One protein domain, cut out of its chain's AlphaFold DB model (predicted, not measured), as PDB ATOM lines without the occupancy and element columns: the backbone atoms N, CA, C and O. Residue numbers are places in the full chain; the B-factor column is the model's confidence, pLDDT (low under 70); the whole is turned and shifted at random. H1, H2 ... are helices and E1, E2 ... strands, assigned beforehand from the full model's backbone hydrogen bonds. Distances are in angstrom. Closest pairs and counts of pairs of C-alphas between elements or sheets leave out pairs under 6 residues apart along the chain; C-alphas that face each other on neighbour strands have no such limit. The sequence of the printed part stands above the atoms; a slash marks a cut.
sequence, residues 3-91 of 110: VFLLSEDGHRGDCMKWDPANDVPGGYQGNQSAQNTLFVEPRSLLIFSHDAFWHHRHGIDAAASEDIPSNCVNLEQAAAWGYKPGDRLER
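Overview. This is residues 3 to 91 of the 110 residues of the protein "Alkbh6 protein" of Symbiodinium sp. CCMP2456 (UniProt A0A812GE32). Little regular structure: mostly loops, with the small sheet E2, E1, E3 near the middle, an unnamed looped stretch, residues 7 to 35, reaching out at one end, and H2 and the two-stranded ribbon E4, E5 towards the other. The 89 residues printed, 27 in named elements, run E1 E2 H1 E3 E4 H2 E5: mixed class, both sheets antiparallel, only just loose, close to compact, radius of gyration 14.7 A, spans 42 by 27 by 24 A.

Arrangement. E1, residues 3 to 6, is antiparallel to E2, residues 36 to 39, its hairpin partner (N 5 to O 36, 2.8 A), and to E3, residues 57 to 59 (N 4 to O 59, 2.9 A). E2, H1, residues 51 to 54, and E3 form a split strand-helix-strand unit, E1 between its same-way strands, with a right-handed crossover; H1 is not on the sheet. E4, residues 65 to 67, is antiparallel to E5, residues 88 to 90 (N 89 to O 66, 2.8 A). H2, residues 75 to 80, only grazes the three-stranded sheet with residues 75 to 78; the closest C-alphas of E2 and H2, Phe 39 and Ala 78, are 6.9 A apart. Every O i to N i+4 pair in H2 is within hydrogen-bond range; H1 is too short for one.

Along the chain. E1 spans 9.9 A from C-alpha 3 at (269.161, 313.441, 352.688), E2 10.2 A, H2 8.7 A; E5 ends at C-alpha 90 (267.128, 317.682, 338.680).

Size, cuts and confidence. The farthest C-alphas, Ala 21 and Ala 80, are 43.9 A apart. The printed part has no cut; the links E1 to E2 and E2 to H1 are long. pLDDT is under 70 in residues 3 to 16 and 26 to 34.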
ATOM      1  N   VAL A   3     269.797 313.631 351.379       60.19
ATOM      2  CA  VAL A   3     269.161 313.441 352.688       60.19
ATOM      3  C   VAL A   3     269.983 314.216 353.693       60.19
ATOM      4  O   VAL A   3     271.190 314.015 353.799       60.19
ATOM      5  N   PHE A   4     269.336 315.084 354.447       58.59
ATOM      6  CA  PHE A   4     270.006 315.888 355.450       58.59
ATOM      7  C   PHE A   4     269.955 315.196 356.800       58.59
ATOM      8  O   PHE A   4     268.932 314.616 357.157       58.59
ATOM      9  N   LEU A   5     271.052 315.281 357.545       53.56
ATOM     10  CA  LEU A   5     271.118 314.967 358.964       53.56
ATOM     11  C   LEU A   5     271.237 316.285 359.728       53.56
ATOM     12  O   LEU A   5     272.215 317.024 359.578       53.56
ATOM     13  N   LEU A   6     270.234 316.572 360.549       53.59
ATOM     14  CA  LEU A   6     270.271 317.644 361.535       53.59
ATOM     15  C   LEU A   6     270.822 317.044 362.838       53.59
ATOM     16  O   LEU A   6     270.319 316.022 363.314       53.59
ATOM     17  N   SER A   7     271.868 317.653 363.395       48.66
ATOM     18  CA  SER A   7     272.337 317.345 364.751       48.66
ATOM     19  C   SER A   7     271.831 318.392 365.730       48.66
ATOM     20  O   SER A   7     271.644 319.552 365.366       48.66
ATOM     21  N   GLU A   8     271.649 317.971 366.977       52.50
ATOM     22  CA  GLU A   8     271.329 318.838 368.104       52.50
ATOM     23  C   GLU A   8     272.481 319.813 368.387       52.50
ATOM     24  O   GLU A   8     273.577 319.405 368.780       52.50
ATOM     25  N   ASP A   9     272.216 321.113 368.279       42.62
ATOM     26  CA  ASP A   9     272.988 322.110 369.014       42.62
ATOM     27  C   ASP A   9     272.578 322.034 370.494       42.62
ATOM     28  O   ASP A   9     271.554 322.575 370.907       42.62
ATOM     29  N   GLY A  10     273.367 321.322 371.303       42.91
ATOM     30  CA  GLY A  10     273.520 321.568 372.746       42.91
ATOM     31  C   GLY A  10     272.299 321.408 373.667       42.91
ATOM     32  O   GLY A  10     272.408 321.674 374.865       42.91
ATOM     33  N   HIS A  11     271.148 320.963 373.175       43.59
ATOM     34  CA  HIS A  11     270.000 320.590 373.994       43.59
ATOM     35  C   HIS A  11     269.627 319.152 373.675       43.59
ATOM     36  O   HIS A  11     269.153 318.892 372.579       43.59
ATOM     37  N   ARG A  12     269.797 318.259 374.663       47.16
ATOM     38  CA  ARG A  12     269.191 316.915 374.720       47.16
ATOM     39  C   ARG A  12     267.663 317.045 374.800       47.16
ATOM     40  O   ARG A  12     267.050 316.716 375.817       47.16
ATOM     41  N   GLY A  13     267.056 317.669 373.803       53.94
ATOM     42  CA  GLY A  13     265.618 317.796 373.694       53.94
ATOM     43  C   GLY A  13     265.111 316.495 373.109       53.94
ATOM     44  O   GLY A  13     265.506 316.136 372.012       53.94
ATOM     45  N   ASP A  14     264.256 315.779 373.834       60.44
ATOM     46  CA  ASP A  14     263.681 314.523 373.355       60.44
ATOM     47  C   ASP A  14     262.962 314.737 372.009       60.44
ATOM     48  O   ASP A  14     261.809 315.173 371.963       60.44
ATOM     49  N   CYS A  15     263.650 314.449 370.903       62.22
ATOM     50  CA  CYS A  15     263.125 314.580 369.548       62.22
ATOM     51  C   CYS A  15     262.043 313.538 369.231       62.22
ATOM     52  O   CYS A  15     261.409 313.600 368.176       62.22
ATOM     53  N   MET A  16     261.769 312.624 370.169       66.62
ATOM     54  CA  MET A  16     260.630 311.712 370.124       66.62
ATOM     55  C   MET A  16     259.377 312.291 370.794       66.62
ATOM     56  O   MET A  16     258.286 311.748 370.609       66.62
ATOM     57  N   LYS A  17     259.481 313.392 371.550       73.81
ATOM     58  CA  LYS A  17     258.327 314.036 372.188       73.81
ATOM     59  C   LYS A  17     257.604 314.933 371.191       73.81
ATOM     60  O   LYS A  17     258.197 315.867 370.686       73.81
ATOM     61  N   TRP A  18     256.317 314.710 370.951       77.69
ATOM     62  CA  TRP A  18     255.507 315.563 370.072       77.69
ATOM     63  C   TRP A  18     255.459 317.032 370.540       77.69
ATOM     64  O   TRP A  18     255.238 317.279 371.728       77.69
ATOM     65  N   ASP A  19     255.631 317.983 369.617       77.69
ATOM     66  CA  ASP A  19     255.396 319.421 369.794       77.69
ATOM     67  C   ASP A  19     254.013 319.798 369.221       77.69
ATOM     68  O   ASP A  19     253.856 319.918 368.001       77.69
ATOM     69  N   PRO A  20     252.995 320.016 370.078       78.75
ATOM     70  CA  PRO A  20     251.640 320.322 369.627       78.75
ATOM     71  C   PRO A  20     251.496 321.689 368.952       78.75
ATOM     72  O   PRO A  20     250.533 321.890 368.221       78.75
ATOM     73  N   ALA A  21     252.394 322.645 369.217       81.88
ATOM     74  CA  ALA A  21     252.272 324.000 368.676       81.88
ATOM     75  C   ALA A  21     252.609 324.050 367.180       81.88
ATOM     76  O   ALA A  21     252.037 324.850 366.443       81.88
ATOM     77  N   ASN A  22     253.527 323.183 366.752       74.44
ATOM     78  CA  ASN A  22     254.015 323.105 365.378       74.44
ATOM     79  C   ASN A  22     253.570 321.824 364.654       74.44
ATOM     80  O   ASN A  22     253.899 321.658 363.484       74.44
ATOM     81  N   ASP A  23     252.836 320.938 365.337       78.00
ATOM     82  CA  ASP A  23     252.346 319.654 364.816       78.00
ATOM     83  C   ASP A  23     253.474 318.774 364.235       78.00
ATOM     84  O   ASP A  23     253.374 318.190 363.156       78.00
ATOM     85  N   VAL A  24     254.599 318.708 364.955       73.25
ATOM     86  CA  VAL A  24     255.814 317.976 364.556       73.25
ATOM     87  C   VAL A  24     256.453 317.278 365.758       73.25
ATOM     88  O   VAL A  24     256.192 317.655 366.901       73.25
ATOM     89  N   PRO A  25     257.330 316.274 365.559       72.00
ATOM     90  CA  PRO A  25     258.189 315.796 366.636       72.00
ATOM     91  C   PRO A  25     259.041 316.943 367.198       72.00
ATOM     92  O   PRO A  25     259.454 317.848 366.468       72.00
ATOM     93  N   GLY A  26     259.294 316.900 368.500       67.81
ATOM     94  CA  GLY A  26     260.026 317.905 369.257       67.81
ATOM     95  C   GLY A  26     261.436 318.125 368.721       67.81
ATOM     96  O   GLY A  26     261.988 317.316 367.975       67.81
ATOM     97  N   GLY A  27     262.022 319.270 369.067       63.34
ATOM     98  CA  GLY A  27     263.311 319.675 368.499       63.34
ATOM     99  C   GLY A  27     263.209 320.227 367.070       63.34
ATOM    100  O   GLY A  27     264.229 320.386 366.397       63.34
ATOM    101  N   TYR A  28     262.005 320.554 366.584       62.47
ATOM    102  CA  TYR A  28     261.853 321.446 365.437       62.47
ATOM    103  C   TYR A  28     262.209 322.876 365.827       62.47
ATOM    104  O   TYR A  28     261.445 323.571 366.487       62.47
ATOM    105  N   GLN A  29     263.381 323.321 365.393       63.22
ATOM    106  CA  GLN A  29     263.726 324.733 365.350       63.22
ATOM    107  C   GLN A  29     263.724 325.104 363.867       63.22
ATOM    108  O   GLN A  29     264.530 324.585 363.092       63.22
ATOM    109  N   GLY A  30     262.741 325.893 363.434       59.84
ATOM    110  CA  GLY A  30     262.653 326.328 362.039       59.84
ATOM    111  C   GLY A  30     263.961 326.978 361.570       59.84
ATOM    112  O   GLY A  30     264.681 327.576 362.365       59.84
ATOM    113  N   ASN A  31     264.255 326.868 360.271       61.66
ATOM    114  CA  ASN A  31     265.443 327.437 359.616       61.66
ATOM    115  C   ASN A  31     266.813 326.848 360.018       61.66
ATOM    116  O   ASN A  31     267.835 327.481 359.754       61.66
ATOM    117  N   GLN A  32     266.882 325.648 360.606       66.19
ATOM    118  CA  GLN A  32     268.171 324.965 360.772       66.19
ATOM    119  C   GLN A  32     268.715 324.466 359.426       66.19
ATOM    120  O   GLN A  32     268.022 323.769 358.682       66.19
ATOM    121  N   SER A  33     269.969 324.805 359.129       67.69
ATOM    122  CA  SER A  33     270.709 324.216 358.017       67.69
ATOM    123  C   SER A  33     271.170 322.804 358.373       67.69
ATOM    124  O   SER A  33     271.446 322.476 359.529       67.69
ATOM    125  N   ALA A  34     271.262 321.947 357.361       69.56
ATOM    126  CA  ALA A  34     271.791 320.608 357.540       69.56
ATOM    127  C   ALA A  34     273.264 320.643 357.936       69.56
ATOM    128  O   ALA A  34     274.088 321.186 357.199       69.56
ATOM    129  N   GLN A  35     273.608 320.015 359.062       75.44
ATOM    130  CA  GLN A  35     275.012 319.862 359.437       75.44
ATOM    131  C   GLN A  35     275.725 318.925 358.462       75.44
ATOM    132  O   GLN A  35     276.810 319.239 357.980       75.44
ATOM    133  N   ASN A  36     275.071 317.812 358.122       81.12
ATOM    134  CA  ASN A  36     275.584 316.829 357.181       81.12
ATOM    135  C   ASN A  36     274.563 316.554 356.080       81.12
ATOM    136  O   ASN A  36     273.366 316.414 356.340       81.12
ATOM    137  N   THR A  37     275.063 316.407 354.858       86.38
ATOM    138  CA  THR A  37     274.258 316.036 353.695       86.38
ATOM    139  C   THR A  37     274.684 314.658 353.203       86.38
ATOM    140  O   THR A  37     275.871 314.376 353.126       86.38
ATOM    141  N   LEU A  38     273.750 313.782 352.850       88.69
ATOM    142  CA  LEU A  38     274.025 312.458 352.296       88.69
ATOM    143  C   LEU A  38     273.445 312.359 350.891       88.69
ATOM    144  O   LEU A  38     272.250 312.562 350.699       88.69
ATOM    145  N   PHE A  39     274.254 311.973 349.915       88.69
ATOM    146  CA  PHE A  39     273.788 311.715 348.565       88.69
ATOM    147  C   PHE A  39     273.249 310.287 348.417       88.69
ATOM    148  O   PHE A  39     273.936 309.310 348.708       88.69
ATOM    149  N   VAL A  40     272.007 310.156 347.951       88.94
ATOM    150  CA  VAL A  40     271.285 308.880 347.869       88.94
ATOM    151  C   VAL A  40     270.897 308.586 346.420       88.94
ATOM    152  O   VAL A  40     269.972 309.199 345.873       88.94
ATOM    153  N   GLU A  41     271.587 307.615 345.821       88.06
ATOM    154  CA  GLU A  41     271.303 307.088 344.478       88.06
ATOM    155  C   GLU A  41     270.162 306.053 344.475       88.06
ATOM    156  O   GLU A  41     269.843 305.459 345.516       88.06
ATOM    157  N   PRO A  42     269.525 305.783 343.319       89.19
ATOM    158  CA  PRO A  42     268.559 304.701 343.178       89.19
ATOM    159  C   PRO A  42     269.139 303.341 343.596       89.19
ATOM    160  O   PRO A  42     270.271 303.003 343.263       89.19
ATOM    161  N   ARG A  43     268.318 302.527 344.278       91.00
ATOM    162  CA  ARG A  43     268.676 301.194 344.818       91.00
ATOM    163  C   ARG A  43     269.725 301.196 345.938       91.00
ATOM    164  O   ARG A  43     270.220 300.134 346.301       91.00
ATOM    165  N   SER A  44     270.032 302.353 346.514       91.19
ATOM    166  CA  SER A  44     270.779 302.420 347.770       91.19
ATOM    167  C   SER A  44     269.937 301.933 348.956       91.19
ATOM    168  O   SER A  44     268.706 302.036 348.959       91.19
ATOM    169  N   LEU A  45     270.622 301.414 349.975       92.31
ATOM    170  CA  LEU A  45     270.051 301.055 351.269       92.31
ATOM    171  C   LEU A  45     270.636 301.984 352.330       92.31
ATOM    172  O   LEU A  45     271.851 302.047 352.498       92.31
ATOM    173  N   LEU A  46     269.762 302.678 353.056       91.12
ATOM    174  CA  LEU A  46     270.141 303.516 354.186       91.12
ATOM    175  C   LEU A  46     269.687 302.848 355.481       91.12
ATOM    176  O   LEU A  46     268.506 302.535 355.633       91.12
ATOM    177  N   ILE A  47     270.629 302.625 356.396       90.75
ATOM    178  CA  ILE A  47     270.382 301.991 357.692       90.75
ATOM    179  C   ILE A  47     270.644 303.023 358.785       90.75
ATOM    180  O   ILE A  47     271.781 303.433 358.996       90.75
ATOM    181  N   PHE A  48     269.588 303.414 359.493       87.50
ATOM    182  CA  PHE A  48     269.687 304.205 360.716       87.50
ATOM    183  C   PHE A  48     269.603 303.269 361.921       87.50
ATOM    184  O   PHE A  48     268.694 302.444 361.998       87.50
ATOM    185  N   SER A  49     270.534 303.396 362.865       84.81
ATOM    186  CA  SER A  49     270.528 302.625 364.111       84.81
ATOM    187  C   SER A  49     270.997 303.489 365.278       84.81
ATOM    188  O   SER A  49     271.724 304.457 365.048       84.81
ATOM    189  N   HIS A  50     270.595 303.122 366.500       83.62
ATOM    190  CA  HIS A  50     271.006 303.775 367.750       83.62
ATOM    191  C   HIS A  50     270.898 305.306 367.652       83.62
ATOM    192  O   HIS A  50     269.849 305.811 367.249       83.62
ATOM    193  N   ASP A  51     271.980 306.032 367.933       79.94
ATOM    194  CA  ASP A  51     272.042 307.495 367.959       79.94
ATOM    195  C   ASP A  51     271.516 308.149 366.676       79.94
ATOM    196  O   ASP A  51     270.724 309.089 366.734       79.94
ATOM    197  N   ALA A  52     271.874 307.613 365.503       78.81
ATOM    198  CA  ALA A  52     271.423 308.132 364.208       78.81
ATOM    199  C   ALA A  52     269.903 308.031 364.014       78.81
ATOM    200  O   ALA A  52     269.326 308.792 363.242       78.81
ATOM    201  N   PHE A  53     269.257 307.078 364.689       80.06
ATOM    202  CA  PHE A  53     267.808 306.922 364.665       80.06
ATOM    203  C   PHE A  53     267.120 307.681 365.807       80.06
ATOM    204  O   PHE A  53     266.026 308.201 365.606       80.06
ATOM    205  N   TRP A  54     267.732 307.727 366.994       77.56
ATOM    206  CA  TRP A  54     267.116 308.285 368.200       77.56
ATOM    207  C   TRP A  54     267.313 309.783 368.371       77.56
ATOM    208  O   TRP A  54     266.427 310.421 368.922       77.56
ATOM    209  N   HIS A  55     268.461 310.318 367.955       75.06
ATOM    210  CA  HIS A  55     268.890 311.677 368.299       75.06
ATOM    211  C   HIS A  55     269.068 312.576 367.075       75.06
ATOM    212  O   HIS A  55     269.002 313.799 367.186       75.06
ATOM    213  N   HIS A  56     269.248 311.991 365.891       76.19
ATOM    214  CA  HIS A  56     269.424 312.753 364.663       76.19
ATOM    215  C   HIS A  56     268.133 312.829 363.858       76.19
ATOM    216  O   HIS A  56     267.543 311.822 363.453       76.19
ATOM    217  N   ARG A  57     267.715 314.059 363.557       78.31
ATOM    218  CA  ARG A  57     266.599 314.285 362.640       78.31
ATOM    219  C   ARG A  57     267.116 314.172 361.218       78.31
ATOM    220  O   ARG A  57     268.183 314.684 360.891       78.31
ATOM    221  N   HIS A  58     266.337 313.521 360.370       82.62
ATOM    222  CA  HIS A  58     266.641 313.427 358.955       82.62
ATOM    223  C   HIS A  58     265.470 313.902 358.118       82.62
ATOM    224  O   HIS A  58     264.306 313.713 358.472       82.62
ATOM    225  N   GLY A  59     265.796 314.537 357.002       83.50
ATOM    226  CA  GLY A  59     264.814 315.164 356.139       83.50
ATOM    227  C   GLY A  59     265.251 315.162 354.688       83.50
ATOM    228  O   GLY A  59     266.410 314.910 354.353       83.50
ATOM    229  N   ILE A  60     264.275 315.426 353.832       85.69
ATOM    230  CA  ILE A  60     264.455 315.644 352.406       85.69
ATOM    231  C   ILE A  60     263.686 316.918 352.101       85.69
ATOM    232  O   ILE A  60     262.469 316.954 352.290       85.69
ATOM    233  N   ASP A  61     264.383 317.943 351.630       83.25
ATOM    234  CA  ASP A  61     263.738 319.212 351.302       83.25
ATOM    235  C   ASP A  61     262.726 319.039 350.172       83.25
ATOM    236  O   ASP A  61     262.913 318.215 349.281       83.25
ATOM    237  N   ALA A  62     261.660 319.830 350.157       83.88
ATOM    238  CA  ALA A  62     260.712 319.847 349.050       83.88
ATOM    239  C   ALA A  62     261.235 320.755 347.921       83.88
ATOM    240  O   ALA A  62     260.833 321.907 347.799       83.88
ATOM    241  N   ALA A  63     262.153 320.236 347.100       86.62
ATOM    242  CA  ALA A  63     262.772 320.964 345.991       86.62
ATOM    243  C   ALA A  63     262.626 320.216 344.656       86.62
ATOM    244  O   ALA A  63     262.572 318.986 344.638       86.62
ATOM    245  N   ALA A  64     262.579 320.958 343.544       91.00
ATOM    246  CA  ALA A  64     262.576 320.400 342.185       91.00
ATOM    247  C   ALA A  64     263.990 320.052 341.690       91.00
ATOM    248  O   ALA A  64     264.165 319.124 340.908       91.00
ATOM    249  N   SER A  65     264.997 320.762 342.191       91.62
ATOM    250  CA  SER A  65     266.408 320.549 341.895       91.62
ATOM    251  C   SER A  65     267.247 320.883 343.120       91.62
ATOM    252  O   SER A  65     266.793 321.620 343.996       91.62
ATOM    253  N   GLU A  66     268.473 320.384 343.175       89.50
ATOM    254  CA  GLU A  66     269.425 320.699 344.240       89.50
ATOM    255  C   GLU A  66     270.856 320.692 343.707       89.50
ATOM    256  O   GLU A  66     271.181 319.894 342.829       89.50
ATOM    257  N   ASP A  67     271.705 321.556 344.254       90.62
ATOM    258  CA  ASP A  67     273.143 321.502 344.000       90.62
ATOM    259  C   ASP A  67     273.795 320.554 345.008       90.62
ATOM    260  O   ASP A  67     273.426 320.543 346.183       90.62
ATOM    261  N   ILE A  68     274.772 319.757 344.571       87.62
ATOM    262  CA  ILE A  68     275.522 318.881 345.477       87.62
ATOM    263  C   ILE A  68     276.384 319.758 346.392       87.62
ATOM    264  O   ILE A  68     277.324 320.399 345.904       87.62
ATOM    265  N   PRO A  69     276.122 319.791 347.710       85.25
ATOM    266  CA  PRO A  69     276.871 320.661 348.594       85.25
ATOM    267  C   PRO A  69     278.244 320.062 348.912       85.25
ATOM    268  O   PRO A  69     278.455 318.848 348.877       85.25
ATOM    269  N   SER A  70     279.192 320.924 349.278       86.12
ATOM    270  CA  SER A  70     280.539 320.510 349.688       86.12
ATOM    271  C   SER A  70     280.559 319.748 351.019       86.12
ATOM    272  O   SER A  70     281.490 318.988 351.257       86.12
ATOM    273  N   ASN A  71     279.531 319.901 351.864       83.94
ATOM    274  CA  ASN A  71     279.373 319.175 353.133       83.94
ATOM    275  C   ASN A  71     278.696 317.798 352.972       83.94
ATOM    276  O   ASN A  71     278.121 317.262 353.923       83.94
ATOM    277  N   CYS A  72     278.708 317.236 351.761       86.06
ATOM    278  CA  CYS A  72     278.153 315.917 351.517       86.06
ATOM    279  C   CYS A  72     279.100 314.822 352.047       86.06
ATOM    280  O   CYS A  72     280.259 314.724 351.654       86.06
ATOM    281  N   VAL A  73     278.610 313.978 352.955       88.88
ATOM    282  CA  VAL A  73     279.440 313.026 353.712       88.88
ATOM    283  C   VAL A  73     279.957 311.868 352.863       88.88
ATOM    284  O   VAL A  73     280.995 311.293 353.171       88.88
ATOM    285  N   ASN A  74     279.255 311.517 351.785       89.56
ATOM    286  CA  ASN A  74     279.628 310.422 350.892       89.56
ATOM    287  C   ASN A  74     280.040 310.902 349.493       89.56
ATOM    288  O   ASN A  74     279.784 310.225 348.497       89.56
ATOM    289  N   LEU A  75     280.704 312.062 349.413       86.94
ATOM    290  CA  LEU A  75     281.199 312.615 348.148       86.94
ATOM    291  C   LEU A  75     282.119 311.664 347.382       86.94
ATOM    292  O   LEU A  75     282.029 311.614 346.163       86.94
ATOM    293  N   GLU A  76     282.956 310.874 348.058       87.94
ATOM    294  CA  GLU A  76     283.819 309.891 347.382       87.94
ATOM    295  C   GLU A  76     283.004 308.834 346.618       87.94
ATOM    296  O   GLU A  76     283.346 308.453 345.499       87.94
ATOM    297  N   GLN A  77     281.881 308.394 347.191       86.94
ATOM    298  CA  GLN A  77     280.970 307.444 346.548       86.94
ATOM    299  C   GLN A  77     280.200 308.119 345.411       86.94
ATOM    300  O   GLN A  77     280.044 307.536 344.341       86.94
ATOM    301  N   ALA A  78     279.779 309.372 345.612       85.50
ATOM    302  CA  ALA A  78     279.151 310.173 344.568       85.50
ATOM    303  C   ALA A  78     280.096 310.403 343.373       85.50
ATOM    304  O   ALA A  78     279.670 310.295 342.222       85.50
ATOM    305  N   ALA A  79     281.387 310.620 343.631       87.81
ATOM    306  CA  ALA A  79     282.411 310.766 342.603       87.81
ATOM    307  C   ALA A  79     282.578 309.493 341.764       87.81
ATOM    308  O   ALA A  79     282.733 309.583 340.546       87.81
ATOM    309  N   ALA A  80     282.455 308.307 342.370       88.25
ATOM    310  CA  ALA A  80     282.448 307.038 341.635       88.25
ATOM    311  C   ALA A  80     281.252 306.904 340.667       88.25
ATOM    312  O   ALA A  80     281.318 306.135 339.709       88.25
ATOM    313  N   TRP A  81     280.180 307.670 340.883       85.50
ATOM    314  CA  TRP A  81     279.023 307.769 339.988       85.50
ATOM    315  C   TRP A  81     279.095 308.963 339.022       85.50
ATOM    316  O   TRP A  81     278.166 309.181 338.251       85.50
ATOM    317  N   GLY A  82     280.206 309.706 339.027       88.94
ATOM    318  CA  GLY A  82     280.445 310.832 338.126       88.94
ATOM    319  C   GLY A  82     279.925 312.179 338.628       88.94
ATOM    320  O   GLY A  82     279.909 313.135 337.855       88.94
ATOM    321  N   TYR A  83     279.529 312.275 339.897       89.56
ATOM    322  CA  TYR A  83     279.052 313.517 340.499       89.56
ATOM    323  C   TYR A  83     280.166 314.279 341.226       89.56
ATOM    324  O   TYR A  83     281.040 313.676 341.850       89.56
ATOM    325  N   LYS A  84     280.109 315.613 341.216       90.69
ATOM    326  CA  LYS A  84     281.019 316.489 341.974       90.69
ATOM    327  C   LYS A  84     280.269 317.604 342.717       90.69
ATOM    328  O   LYS A  84     279.164 317.970 342.317       90.69
ATOM    329  N   PRO A  85     280.858 318.178 343.784       91.12
ATOM    330  CA  PRO A  85     280.299 319.356 344.439       91.12
ATOM    331  C   PRO A  85     280.008 320.485 343.441       91.12
ATOM    332  O   PRO A  85     280.823 320.763 342.559       91.12
ATOM    333  N   GLY A  86     278.854 321.133 343.596       91.88
ATOM    334  CA  GLY A  86     278.363 322.182 342.699       91.88
ATOM    335  C   GLY A  86     277.639 321.676 341.449       91.88
ATOM    336  O   GLY A  86     277.077 322.493 340.723       91.88
ATOM    337  N   ASP A  87     277.609 320.364 341.190       91.31
ATOM    338  CA  ASP A  87     276.721 319.823 340.162       91.31
ATOM    339  C   ASP A  87     275.262 320.045 340.563       91.31
ATOM    340  O   ASP A  87     274.866 319.755 341.694       91.31
ATOM    341  N   ARG A  88     274.462 320.510 339.605       92.44
ATOM    342  CA  ARG A  88     273.019 320.664 339.763       92.44
ATOM    343  C   ARG A  88     272.305 319.385 339.358       92.44
ATOM    344  O   ARG A  88     272.488 318.886 338.248       92.44
ATOM    345  N   LEU A  89     271.450 318.890 340.239       89.06
ATOM    346  CA  LEU A  89     270.677 317.675 340.042       89.06
ATOM    347  C   LEU A  89     269.191 317.992 339.963       89.06
ATOM    348  O   LEU A  89     268.601 318.524 340.902       89.06
ATOM    349  N   GLU A  90     268.574 317.602 338.856       91.88
ATOM    350  CA  GLU A  90     267.128 317.682 338.680       91.88
ATOM    351  C   GLU A  90     266.460 316.468 339.332       91.88
ATOM    352  O   GLU A  90     266.853 315.315 339.113       91.88
ATOM    353  N   ARG A  91     265.444 316.705 340.166       88.81
ATOM    354  CA  ARG A  91     264.760 315.624 340.868       88.81
ATOM    355  C   ARG A  91     263.686 315.012 339.985       88.81
ATOM    356  O   ARG A  91     262.729 315.658 339.571       88.81
TER     357      ARG A  91